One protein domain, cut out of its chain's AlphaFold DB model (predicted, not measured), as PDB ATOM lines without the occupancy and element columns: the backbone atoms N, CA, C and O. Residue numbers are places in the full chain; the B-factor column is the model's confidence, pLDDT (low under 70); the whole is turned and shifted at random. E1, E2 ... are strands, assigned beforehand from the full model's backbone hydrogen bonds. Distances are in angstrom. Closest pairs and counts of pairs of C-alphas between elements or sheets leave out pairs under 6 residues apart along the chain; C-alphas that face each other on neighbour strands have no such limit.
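Overview. This is residues 9 to 91 of the 96 residues of the protein "50S ribosomal protein L24" of Candidatus Uzinura diaspidicola str. ASNER (UniProt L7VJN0). A curled, four-stranded sheet like part of a barrel makes the middle, and two two-stranded hairpin arms, E4 with E5 and E7 with E8, reach away from it towards opposite ends and make the length. The 83 printed residues hold no named helix and eight named strands, E1 to E8 in chain order, with under half of the residues in them; the class is all strand. The large sheet runs E3, E2, E1, E6, and its pairs and both arms are antiparallel. The whole is only just loose, close to compact, with a radius of gyration of the C-alphas of 14.5 A, and spans 52 by 26 by 18 A.

Arrangement. In the large sheet, E1, residues 9 to 12, E2, residues 21 to 28, and E3, residues 33 to 36, form a meander, each strand the antiparallel neighbour of the one before. E2 bends by 69 degrees at residue 25, and its pairing is staggered: residues 21 to 23 pair with E1, N 22 and O 10 at 2.9 A, and residues 24 to 28 with E3, N 35 and O 26 at 2.8 A. Edge strand E6, residues 58 to 61, pairs with E1, N 11 and O 59 at 2.8 A. E4, residues 41 to 44, and E5, residues 47 to 50, form a hairpin, N 49 and O 42 at 3.0 A; the closest C-alphas of E3 and E5, Ile 35 and Glu 50, are 6.6 A apart. E7, residues 71 to 76, and E8, residues 79 to 84, form another, N 72 and O 83 at 2.8 A; the closest C-alphas of E6 and E7, Leu 60 and Ile 71, are 7.3 A apart.

Along the chain. E1 begins at C-alpha 9, (245.662, 281.833, 310.580), and E8 ends at C-alpha 84, (236.218, 285.970, 304.335). E2 is 18.9 A long, E7 15.8 A and E8 16.2 A.

Size, cuts and confidence. The C-alphas farthest apart, Gly 45 and Asn 77, are 51.8 A apart. The printed part has no cut and no long link. Residues 43 to 48 are under pLDDT 70.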
ATOM      1  N   LYS A   9     245.951 283.180 310.067       91.69
ATOM      2  CA  LYS A   9     245.662 281.833 310.580       91.69
ATOM      3  C   LYS A   9     245.081 280.983 309.462       91.69
ATOM      4  O   LYS A   9     244.123 281.377 308.794       91.69
ATOM      5  N   VAL A  10     245.647 279.802 309.284       93.44
ATOM      6  CA  VAL A  10     245.321 278.916 308.178       93.44
ATOM      7  C   VAL A  10     245.140 277.475 308.640       93.44
ATOM      8  O   VAL A  10     245.651 277.079 309.685       93.44
ATOM      9  N   ILE A  11     244.397 276.699 307.860       93.88
ATOM     10  CA  ILE A  11     244.153 275.272 308.064       93.88
ATOM     11  C   ILE A  11     244.569 274.500 306.818       93.88
ATOM     12  O   ILE A  11     244.338 274.947 305.692       93.88
ATOM     13  N   VAL A  12     245.163 273.329 307.013       94.19
ATOM     14  CA  VAL A  12     245.524 272.437 305.913       94.19
ATOM     15  C   VAL A  12     244.302 271.645 305.462       94.19
ATOM     16  O   VAL A  12     243.640 270.974 306.253       94.19
ATOM     17  N   LEU A  13     244.002 271.716 304.169       93.44
ATOM     18  CA  LEU A  13     242.864 271.045 303.545       93.44
ATOM     19  C   LEU A  13     243.174 269.597 303.150       93.44
ATOM     20  O   LEU A  13     242.270 268.760 303.124       93.44
ATOM     21  N   SER A  14     244.430 269.303 302.809       91.62
ATOM     22  CA  SER A  14     244.830 268.018 302.231       91.62
ATOM     23  C   SER A  14     246.292 267.658 302.516       91.62
ATOM     24  O   SER A  14     247.131 268.522 302.770       91.62
ATOM     25  N   GLY A  15     246.602 266.360 302.435       89.19
ATOM     26  CA  GLY A  15     247.919 265.793 302.743       89.19
ATOM     27  C   GLY A  15     248.029 265.264 304.176       89.19
ATOM     28  O   GLY A  15     247.034 265.178 304.889       89.19
ATOM     29  N   GLN A  16     249.255 264.928 304.586       87.75
ATOM     30  CA  GLN A  16     249.554 264.307 305.884       87.75
ATOM     31  C   GLN A  16     249.081 265.143 307.084       87.75
ATOM     32  O   GLN A  16     248.641 264.598 308.085       87.75
ATOM     33  N   TYR A  17     249.116 266.470 306.957       89.19
ATOM     34  CA  TYR A  17     248.739 267.408 308.018       89.19
ATOM     35  C   TYR A  17     247.304 267.937 307.871       89.19
ATOM     36  O   TYR A  17     246.997 269.020 308.362       89.19
ATOM     37  N   LYS A  18     246.418 267.227 307.158       91.62
ATOM     38  CA  LYS A  18     245.020 267.645 306.958       91.62
ATOM     39  C   LYS A  18     244.332 267.933 308.298       91.62
ATOM     40  O   LYS A  18     244.390 267.135 309.223       91.62
ATOM     41  N   GLY A  19     243.652 269.076 308.385       90.19
ATOM     42  CA  GLY A  19     242.939 269.527 309.584       90.19
ATOM     43  C   GLY A  19     243.797 270.307 310.584       90.19
ATOM     44  O   GLY A  19     243.241 271.023 311.419       90.19
ATOM     45  N   VAL A  20     245.127 270.254 310.471       92.00
ATOM     46  CA  VAL A  20     246.030 271.015 311.342       92.00
ATOM     47  C   VAL A  20     245.909 272.507 311.039       92.00
ATOM     48  O   VAL A  20     245.878 272.935 309.880       92.00
ATOM     49  N   LYS A  21     245.828 273.305 312.108       92.38
ATOM     50  CA  LYS A  21     245.744 274.766 312.067       92.38
ATOM     51  C   LYS A  21     247.089 275.363 312.467       92.38
ATOM     52  O   LYS A  21     247.719 274.883 313.400       92.38
ATOM     53  N   GLY A  22     247.489 276.448 311.816       91.88
ATOM     54  CA  GLY A  22     248.727 277.151 312.143       91.88
ATOM     55  C   GLY A  22     248.729 278.598 311.664       91.88
ATOM     56  O   GLY A  22     247.840 279.037 310.932       91.88
ATOM     57  N   LYS A  23     249.724 279.368 312.106       92.75
ATOM     58  CA  LYS A  23     249.939 280.756 311.670       92.75
ATOM     59  C   LYS A  23     250.979 280.773 310.555       92.75
ATOM     60  O   LYS A  23     251.996 280.093 310.663       92.75
ATOM     61  N   VAL A  24     250.743 281.550 309.503       92.44
ATOM     62  CA  VAL A  24     251.726 281.731 308.426       92.44
ATOM     63  C   VAL A  24     252.894 282.561 308.948       92.44
ATOM     64  O   VAL A  24     252.702 283.706 309.356       92.44
ATOM     65  N   ILE A  25     254.095 281.990 308.916       92.56
ATOM     66  CA  ILE A  25     255.337 282.649 309.344       92.56
ATOM     67  C   ILE A  25     255.988 283.346 308.156       92.56
ATOM     68  O   ILE A  25     256.448 284.478 308.257       92.56
ATOM     69  N   ARG A  26     256.004 282.676 307.002       91.06
ATOM     70  CA  ARG A  26     256.651 283.185 305.795       91.06
ATOM     71  C   ARG A  26     255.904 282.732 304.555       91.06
ATOM     72  O   ARG A  26     255.297 281.665 304.538       91.06
ATOM     73  N   ILE A  27     255.968 283.538 303.503       91.44
ATOM     74  CA  ILE A  27     255.406 283.209 302.195       91.44
ATOM     75  C   ILE A  27     256.533 283.231 301.169       91.44
ATOM     76  O   ILE A  27     257.351 284.147 301.155       91.44
ATOM     77  N   LEU A  28     256.551 282.212 300.316       91.94
ATOM     78  CA  LEU A  28     257.460 282.050 299.191       91.94
ATOM     79  C   LEU A  28     256.638 282.241 297.906       91.94
ATOM     80  O   LEU A  28     256.095 281.271 297.370       91.94
ATOM     81  N   PRO A  29     256.471 283.491 297.429       89.38
ATOM     82  CA  PRO A  29     255.608 283.790 296.287       89.38
ATOM     83  C   PRO A  29     256.103 283.150 294.987       89.38
ATOM     84  O   PRO A  29     255.276 282.765 294.170       89.38
ATOM     85  N   LYS A  30     257.427 283.003 294.820       90.88
ATOM     86  CA  LYS A  30     258.034 282.376 293.635       90.88
ATOM     87  C   LYS A  30     257.630 280.905 293.493       90.88
ATOM     88  O   LYS A  30     257.308 280.464 292.400       90.88
ATOM     89  N   ASP A  31     257.555 280.188 294.613       90.62
ATOM     90  CA  ASP A  31     257.274 278.747 294.637       90.62
ATOM     91  C   ASP A  31     255.802 278.409 294.913       90.62
ATOM     92  O   ASP A  31     255.451 277.236 295.045       90.62
ATOM     93  N   ASN A  32     254.935 279.416 295.074       91.19
ATOM     94  CA  ASN A  32     253.556 279.247 295.548       91.19
ATOM     95  C   ASN A  32     253.452 278.428 296.851       91.19
ATOM     96  O   ASN A  32     252.525 277.629 297.041       91.19
ATOM     97  N   LYS A  33     254.400 278.639 297.769       92.94
ATOM     98  CA  LYS A  33     254.479 277.954 299.066       92.94
ATOM     99  C   LYS A  33     254.395 278.943 300.227       92.94
ATOM    100  O   LYS A  33     254.661 280.135 300.087       92.94
ATOM    101  N   ALA A  34     254.037 278.439 301.397       92.81
ATOM    102  CA  ALA A  34     254.065 279.159 302.660       92.81
ATOM    103  C   ALA A  34     254.651 278.265 303.755       92.81
ATOM    104  O   ALA A  34     254.474 277.053 303.730       92.81
ATOM    105  N   ILE A  35     255.340 278.866 304.716       92.50
ATOM    106  CA  ILE A  35     255.795 278.198 305.933       92.50
ATOM    107  C   ILE A  35     254.758 278.499 307.009       92.50
ATOM    108  O   ILE A  35     254.446 279.665 307.278       92.50
ATOM    109  N   VAL A  36     254.190 277.442 307.580       92.69
ATOM    110  CA  VAL A  36     253.137 277.521 308.592       92.69
ATOM    111  C   VAL A  36     253.659 276.915 309.883       92.69
ATOM    112  O   VAL A  36     254.219 275.822 309.864       92.69
ATOM    113  N   LYS A  37     253.437 277.624 310.995       90.75
ATOM    114  CA  LYS A  37     253.925 277.209 312.307       90.75
ATOM    115  C   LYS A  37     253.420 275.816 312.677       90.75
ATOM    116  O   LYS A  37     252.208 275.595 312.641       90.75
ATOM    117  N   GLY A  38     254.330 274.928 313.074       85.06
ATOM    118  CA  GLY A  38     254.006 273.576 313.549       85.06
ATOM    119  C   GLY A  38     253.562 272.588 312.465       85.06
ATOM    120  O   GLY A  38     252.974 271.557 312.787       85.06
ATOM    121  N   ILE A  39     253.809 272.889 311.186       85.75
ATOM    122  CA  ILE A  39     253.471 272.010 310.060       85.75
ATOM    123  C   ILE A  39     254.752 271.600 309.342       85.75
ATOM    124  O   ILE A  39     255.603 272.438 309.056       85.75
ATOM    125  N   ASN A  40     254.852 270.312 308.999       79.38
ATOM    126  CA  ASN A  40     255.976 269.765 308.237       79.38
ATOM    127  C   ASN A  40     257.336 270.008 308.927       79.38
ATOM    128  O   ASN A  40     258.311 270.399 308.286       79.38
ATOM    129  N   CYS A  41     257.384 269.821 310.250       77.25
ATOM    130  CA  CYS A  41     258.617 269.907 311.028       77.25
ATOM    131  C   CYS A  41     259.460 268.652 310.797       77.25
ATOM    132  O   CYS A  41     259.066 267.560 311.206       77.25
ATOM    133  N   LYS A  42     260.628 268.809 310.174       70.88
ATOM    134  CA  LYS A  42     261.655 267.764 310.151       70.88
ATOM    135  C   LYS A  42     262.693 268.090 311.215       70.88
ATOM    136  O   LYS A  42     263.173 269.220 311.280       70.88
ATOM    137  N   SER A  43     263.020 267.111 312.054       69.25
ATOM    138  CA  SER A  43     264.137 267.241 312.985       69.25
ATOM    139  C   SER A  43     265.425 267.040 312.194       69.25
ATOM    140  O   SER A  43     265.715 265.925 311.767       69.25
ATOM    141  N   MET A  44     266.163 268.120 311.940       66.12
ATOM    142  CA  MET A  44     267.541 268.025 311.463       66.12
ATOM    143  C   MET A  44     268.445 268.431 312.620       66.12
ATOM    144  O   MET A  44     268.490 269.600 312.993       66.12
ATOM    145  N   GLY A  45     269.109 267.451 313.238       65.44
ATOM    146  CA  GLY A  45     270.071 267.701 314.317       65.44
ATOM    147  C   GLY A  45     269.474 268.277 315.609       65.44
ATOM    148  O   GLY A  45     270.155 269.018 316.306       65.44
ATOM    149  N   GLY A  46     268.207 267.983 315.930       64.19
ATOM    150  CA  GLY A  46     267.564 268.408 317.185       64.19
ATOM    151  C   GLY A  46     266.806 269.739 317.118       64.19
ATOM    152  O   GLY A  46     265.996 270.017 317.999       64.19
ATOM    153  N   VAL A  47     266.973 270.524 316.048       66.25
ATOM    154  CA  VAL A  47     266.154 271.718 315.791       66.25
ATOM    155  C   VAL A  47     265.061 271.356 314.784       66.25
ATOM    156  O   VAL A  47     265.334 270.979 313.643       66.25
ATOM    157  N   GLY A  48     263.799 271.444 315.206       67.62
ATOM    158  CA  GLY A  48     262.656 271.221 314.323       67.62
ATOM    159  C   GLY A  48     262.531 272.363 313.318       67.62
ATOM    160  O   GLY A  48     262.102 273.454 313.689       67.62
ATOM    161  N   GLN A  49     262.888 272.124 312.055       76.19
ATOM    162  CA  GLN A  49     262.734 273.125 311.002       76.19
ATOM    163  C   GLN A  49     261.417 272.907 310.254       76.19
ATOM    164  O   GLN A  49     261.149 271.835 309.702       76.19
ATOM    165  N   GLU A  50     260.582 273.941 310.252       83.88
ATOM    166  CA  GLU A  50     259.298 273.957 309.556       83.88
ATOM    167  C   GLU A  50     259.536 274.033 308.050       83.88
ATOM    168  O   GLU A  50     260.179 274.953 307.539       83.88
ATOM    169  N   SER A  51     259.005 273.058 307.321       86.31
ATOM    170  CA  SER A  51     259.153 272.998 305.873       86.31
ATOM    171  C   SER A  51     257.977 273.670 305.151       86.31
ATOM    172  O   SER A  51     256.838 273.632 305.625       86.31
ATOM    173  N   PRO A  52     258.205 274.255 303.961       91.19
ATOM    174  CA  PRO A  52     257.148 274.912 303.210       91.19
ATOM    175  C   PRO A  52     256.037 273.947 302.778       91.19
ATOM    176  O   PRO A  52     256.275 272.786 302.441       91.19
ATOM    177  N   ILE A  53     254.821 274.469 302.703       92.44
ATOM    178  CA  ILE A  53     253.624 273.791 302.211       92.44
ATOM    179  C   ILE A  53     252.996 274.614 301.083       92.44
ATOM    180  O   ILE A  53     253.020 275.844 301.093       92.44
ATOM    181  N   TYR A  54     252.454 273.937 300.072       93.19
ATOM    182  CA  TYR A  54     251.835 274.601 298.928       93.19
ATOM    183  C   TYR A  54     250.576 275.381 299.325       93.19
ATOM    184  O   TYR A  54     249.732 274.882 300.072       93.19
ATOM    185  N   LEU A  55     250.411 276.581 298.762       91.44
ATOM    186  CA  LEU A  55     249.275 277.468 299.041       91.44
ATOM    187  C   LEU A  55     247.918 276.831 298.699       91.44
ATOM    188  O   LEU A  55     246.927 277.124 299.357       91.44
ATOM    189  N   ASN A  56     247.857 275.945 297.700       91.19
ATOM    190  CA  ASN A  56     246.628 275.237 297.316       91.19
ATOM    191  C   ASN A  56     246.176 274.183 298.344       91.19
ATOM    192  O   ASN A  56     245.004 273.814 298.356       91.19
ATOM    193  N   LYS A  57     247.077 273.713 299.216       93.06
ATOM    194  CA  LYS A  57     246.758 272.761 300.293       93.06
ATOM    195  C   LYS A  57     246.268 273.454 301.559       93.06
ATOM    196  O   LYS A  57     246.013 272.786 302.555       93.06
ATOM    197  N   ILE A  58     246.144 274.777 301.540       93.56
ATOM    198  CA  ILE A  58     245.878 275.585 302.721       93.56
ATOM    199  C   ILE A  58     244.686 276.507 302.458       93.56
ATOM    200  O   ILE A  58     244.560 277.102 301.389       93.56
ATOM    201  N   ALA A  59     243.824 276.663 303.458       92.94
ATOM    202  CA  ALA A  59     242.768 277.666 303.473       92.94
ATOM    203  C   ALA A  59     242.950 278.629 304.636       92.94
ATOM    204  O   ALA A  59     243.458 278.266 305.695       92.94
ATOM    205  N   LEU A  60     242.469 279.855 304.456       92.81
ATOM    206  CA  LEU A  60     242.352 280.795 305.556       92.81
ATOM    207  C   LEU A  60     241.246 280.329 306.505       92.81
ATOM    208  O   LEU A  60     240.217 279.807 306.067       92.81
ATOM    209  N   ILE A  61     241.477 280.491 307.802       91.12
ATOM    210  CA  ILE A  61     240.476 280.214 308.825       91.12
ATOM    211  C   ILE A  61     239.621 281.461 308.995       91.12
ATOM    212  O   ILE A  61     240.140 282.553 309.224       91.12
ATOM    213  N   ASP A  62     238.310 281.285 308.885       88.62
ATOM    214  CA  ASP A  62     237.341 282.331 309.173       88.62
ATOM    215  C   ASP A  62     237.468 282.761 310.647       88.62
ATOM    216  O   ASP A  62     237.340 281.899 311.524       88.62
ATOM    217  N   PRO A  63     237.729 284.048 310.946       84.19
ATOM    218  CA  PRO A  63     237.882 284.517 312.320       84.19
ATOM    219  C   PRO A  63     236.614 284.344 313.164       84.19
ATOM    220  O   PRO A  63     236.735 284.242 314.379       84.19
ATOM    221  N   ILE A  64     235.430 284.285 312.541       85.25
ATOM    222  CA  ILE A  64     234.160 284.096 313.254       85.25
ATOM    223  C   ILE A  64     233.901 282.611 313.499       85.25
ATOM    224  O   ILE A  64     233.778 282.158 314.630       85.25
ATOM    225  N   ASN A  65     233.834 281.832 312.418       82.19
ATOM    226  CA  ASN A  65     233.339 280.457 312.484       82.19
ATOM    227  C   ASN A  65     234.433 279.412 312.741       82.19
ATOM    228  O   ASN A  65     234.132 278.231 312.906       82.19
ATOM    229  N   GLY A  66     235.714 279.787 312.650       84.69
ATOM    230  CA  GLY A  66     236.843 278.860 312.777       84.69
ATOM    231  C   GLY A  66     236.937 277.802 311.666       84.69
ATOM    232  O   GLY A  66     237.758 276.882 311.758       84.69
ATOM    233  N   LYS A  67     236.103 277.925 310.625       89.00
ATOM    234  CA  LYS A  67     236.001 277.019 309.472       89.00
ATOM    235  C   LYS A  67     236.869 277.515 308.305       89.00
ATOM    236  O   LYS A  67     237.124 278.717 308.203       89.00
ATOM    237  N   PRO A  68     237.314 276.625 307.398       91.94
ATOM    238  CA  PRO A  68     238.023 277.034 306.190       91.94
ATOM    239  C   PRO A  68     237.137 277.938 305.324       91.94
ATOM    240  O   PRO A  68     235.965 277.635 305.075       91.94
ATOM    241  N   THR A  69     237.708 279.045 304.856       91.94
ATOM    242  CA  THR A  69     237.019 280.044 304.034       91.94
ATOM    243  C   THR A  69     237.857 280.460 302.830       91.94
ATOM    244  O   THR A  69     239.090 280.412 302.836       91.94
ATOM    245  N   ARG A  70     237.167 280.874 301.764       89.69
ATOM    246  CA  ARG A  70     237.793 281.478 300.585       89.69
ATOM    247  C   ARG A  70     237.946 282.978 300.810       89.69
ATOM    248  O   ARG A  70     237.071 283.622 301.381       89.69
ATOM    249  N   ILE A  71     239.035 283.536 300.299       90.38
ATOM    250  CA  ILE A  71     239.310 284.973 300.382       90.38
ATOM    251  C   ILE A  71     238.639 285.672 299.195       90.38
ATOM    252  O   ILE A  71     238.888 285.319 298.036       90.38
ATOM    253  N   GLY A  72     237.772 286.632 299.498       88.12
ATOM    254  CA  GLY A  72     237.213 287.605 298.566       88.12
ATOM    255  C   GLY A  72     237.880 288.970 298.725       88.12
ATOM    256  O   GLY A  72     238.709 289.176 299.615       88.12
ATOM    257  N   PHE A  73     237.507 289.900 297.853       88.12
ATOM    258  CA  PHE A  73     237.932 291.291 297.928       88.12
ATOM    259  C   PHE A  73     236.704 292.183 297.821       88.12
ATOM    260  O   PHE A  73     235.841 291.915 296.989       88.12
ATOM    261  N   GLU A  74     236.657 293.217 298.644       87.38
ATOM    262  CA  GLU A  74     235.601 294.225 298.650       87.38
ATOM    263  C   GLU A  74     236.257 295.607 298.613       87.38
ATOM    264  O   GLU A  74     237.312 295.806 299.219       87.38
ATOM    265  N   PHE A  75     235.668 296.543 297.873       88.31
ATOM    266  CA  PHE A  75     236.106 297.933 297.865       88.31
ATOM    267  C   PHE A  75     235.202 298.728 298.802       88.31
ATOM    268  O   PHE A  75     234.001 298.822 298.563       88.31
ATOM    269  N   LYS A  76     235.778 299.294 299.863       85.31
ATOM    270  CA  LYS A  76     235.091 300.232 300.757       85.31
ATOM    271  C   LYS A  76     235.862 301.540 300.745       85.31
ATOM    272  O   LYS A  76     237.067 301.541 300.970       85.31
ATOM    273  N   ASN A  77     235.175 302.637 300.432       85.00
ATOM    274  CA  ASN A  77     235.752 303.985 300.398       85.00
ATOM    275  C   ASN A  77     237.021 304.082 299.521       85.00
ATOM    276  O   ASN A  77     238.009 304.698 299.905       85.00
ATOM    277  N   GLY A  78     237.030 303.394 298.371       87.06
ATOM    278  CA  GLY A  78     238.182 303.341 297.455       87.06
ATOM    279  C   GLY A  78     239.333 302.426 297.899       87.06
ATOM    280  O   GLY A  78     240.262 302.188 297.128       87.06
ATOM    281  N   ILE A  79     239.272 301.846 299.101       86.94
ATOM    282  CA  ILE A  79     240.301 300.954 299.639       86.94
ATOM    283  C   ILE A  79     239.884 299.499 299.416       86.94
ATOM    284  O   ILE A  79     238.745 299.098 299.656       86.94
ATOM    285  N   LYS A  80     240.825 298.674 298.946       84.69
ATOM    286  CA  LYS A  80     240.604 297.241 298.733       84.69
ATOM    287  C   LYS A  80     240.821 296.457 300.024       84.69
ATOM    288  O   LYS A  80     241.958 296.270 300.470       84.69
ATOM    289  N   HIS A  81     239.742 295.912 300.562       87.50
ATOM    290  CA  HIS A  81     239.733 295.076 301.752       87.50
ATOM    291  C   HIS A  81     239.672 293.589 301.390       87.50
ATOM    292  O   HIS A  81     239.089 293.185 300.381       87.50
ATOM    293  N   ARG A  82     240.321 292.747 302.203       89.12
ATOM    294  CA  ARG A  82     240.209 291.285 302.090       89.12
ATOM    295  C   ARG A  82     239.039 290.833 302.950       89.12
ATOM    296  O   ARG A  82     239.009 291.171 304.128       89.12
ATOM    297  N   ILE A  83     238.150 290.020 302.396       90.06
ATOM    298  CA  ILE A  83     236.987 289.493 303.118       90.06
ATOM    299  C   ILE A  83     237.013 287.964 303.161       90.06
ATOM    300  O   ILE A  83     237.441 287.301 302.211       90.06
ATOM    301  N   ALA A  84     236.544 287.385 304.258       90.25
ATOM    302  CA  ALA A  84     236.218 285.970 304.335       90.25
ATOM    303  C   ALA A  84     234.868 285.742 303.642       90.25
ATOM    304  O   ALA A  84     233.841 286.171 304.151       90.25
ATOM    305  N   LYS A  85     234.831 285.036 302.502       87.00
ATOM    306  CA  LYS A  85     233.574 284.818 301.751       87.00
ATOM    307  C   LYS A  85     232.494 284.097 302.559       87.00
ATOM    308  O   LYS A  85     231.320 284.246 302.261       87.00
ATOM    309  N   ARG A  86     232.894 283.283 303.539       86.69
ATOM    310  CA  ARG A  86     231.971 282.501 304.366       86.69
ATOM    311  C   ARG A  86     231.172 283.350 305.359       86.69
ATOM    312  O   ARG A  86     230.003 283.061 305.563       86.69
ATOM    313  N   SER A  87     231.801 284.344 305.976       83.62
ATOM    314  CA  SER A  87     231.208 285.186 307.024       83.62
ATOM    315  C   SER A  87     230.978 286.632 306.588       83.62
ATOM    316  O   SER A  87     230.378 287.403 307.326       83.62
ATOM    317  N   GLY A  88     231.499 287.032 305.425       82.12
ATOM    318  CA  GLY A  88     231.524 288.428 304.983       82.12
ATOM    319  C   GLY A  88     232.477 289.310 305.794       82.12
ATOM    320  O   GLY A  88     232.558 290.510 305.558       82.12
ATOM    321  N   THR A  89     233.218 288.743 306.750       84.38
ATOM    322  CA  THR A  89     234.029 289.522 307.688       84.38
ATOM    323  C   THR A  89     235.324 289.993 307.059       84.38
ATOM    324  O   THR A  89     236.002 289.255 306.336       84.38
ATOM    325  N   GLU A  90     235.708 291.220 307.390       83.31
ATOM    326  CA  GLU A  90     236.975 291.785 306.970       83.31
ATOM    327  C   GLU A  90     238.163 291.126 307.689       83.31
ATOM    328  O   GLU A  90     238.206 290.995 308.915       83.31
ATOM    329  N   LEU A  91     239.166 290.725 306.912       81.75
ATOM    330  CA  LEU A  91     240.410 290.160 307.416       81.75
ATOM    331  C   LEU A  91     241.380 291.294 307.751       81.75
ATOM    332  O   LEU A  91     242.067 291.817 306.866       81.75
TER     333      LEU A  91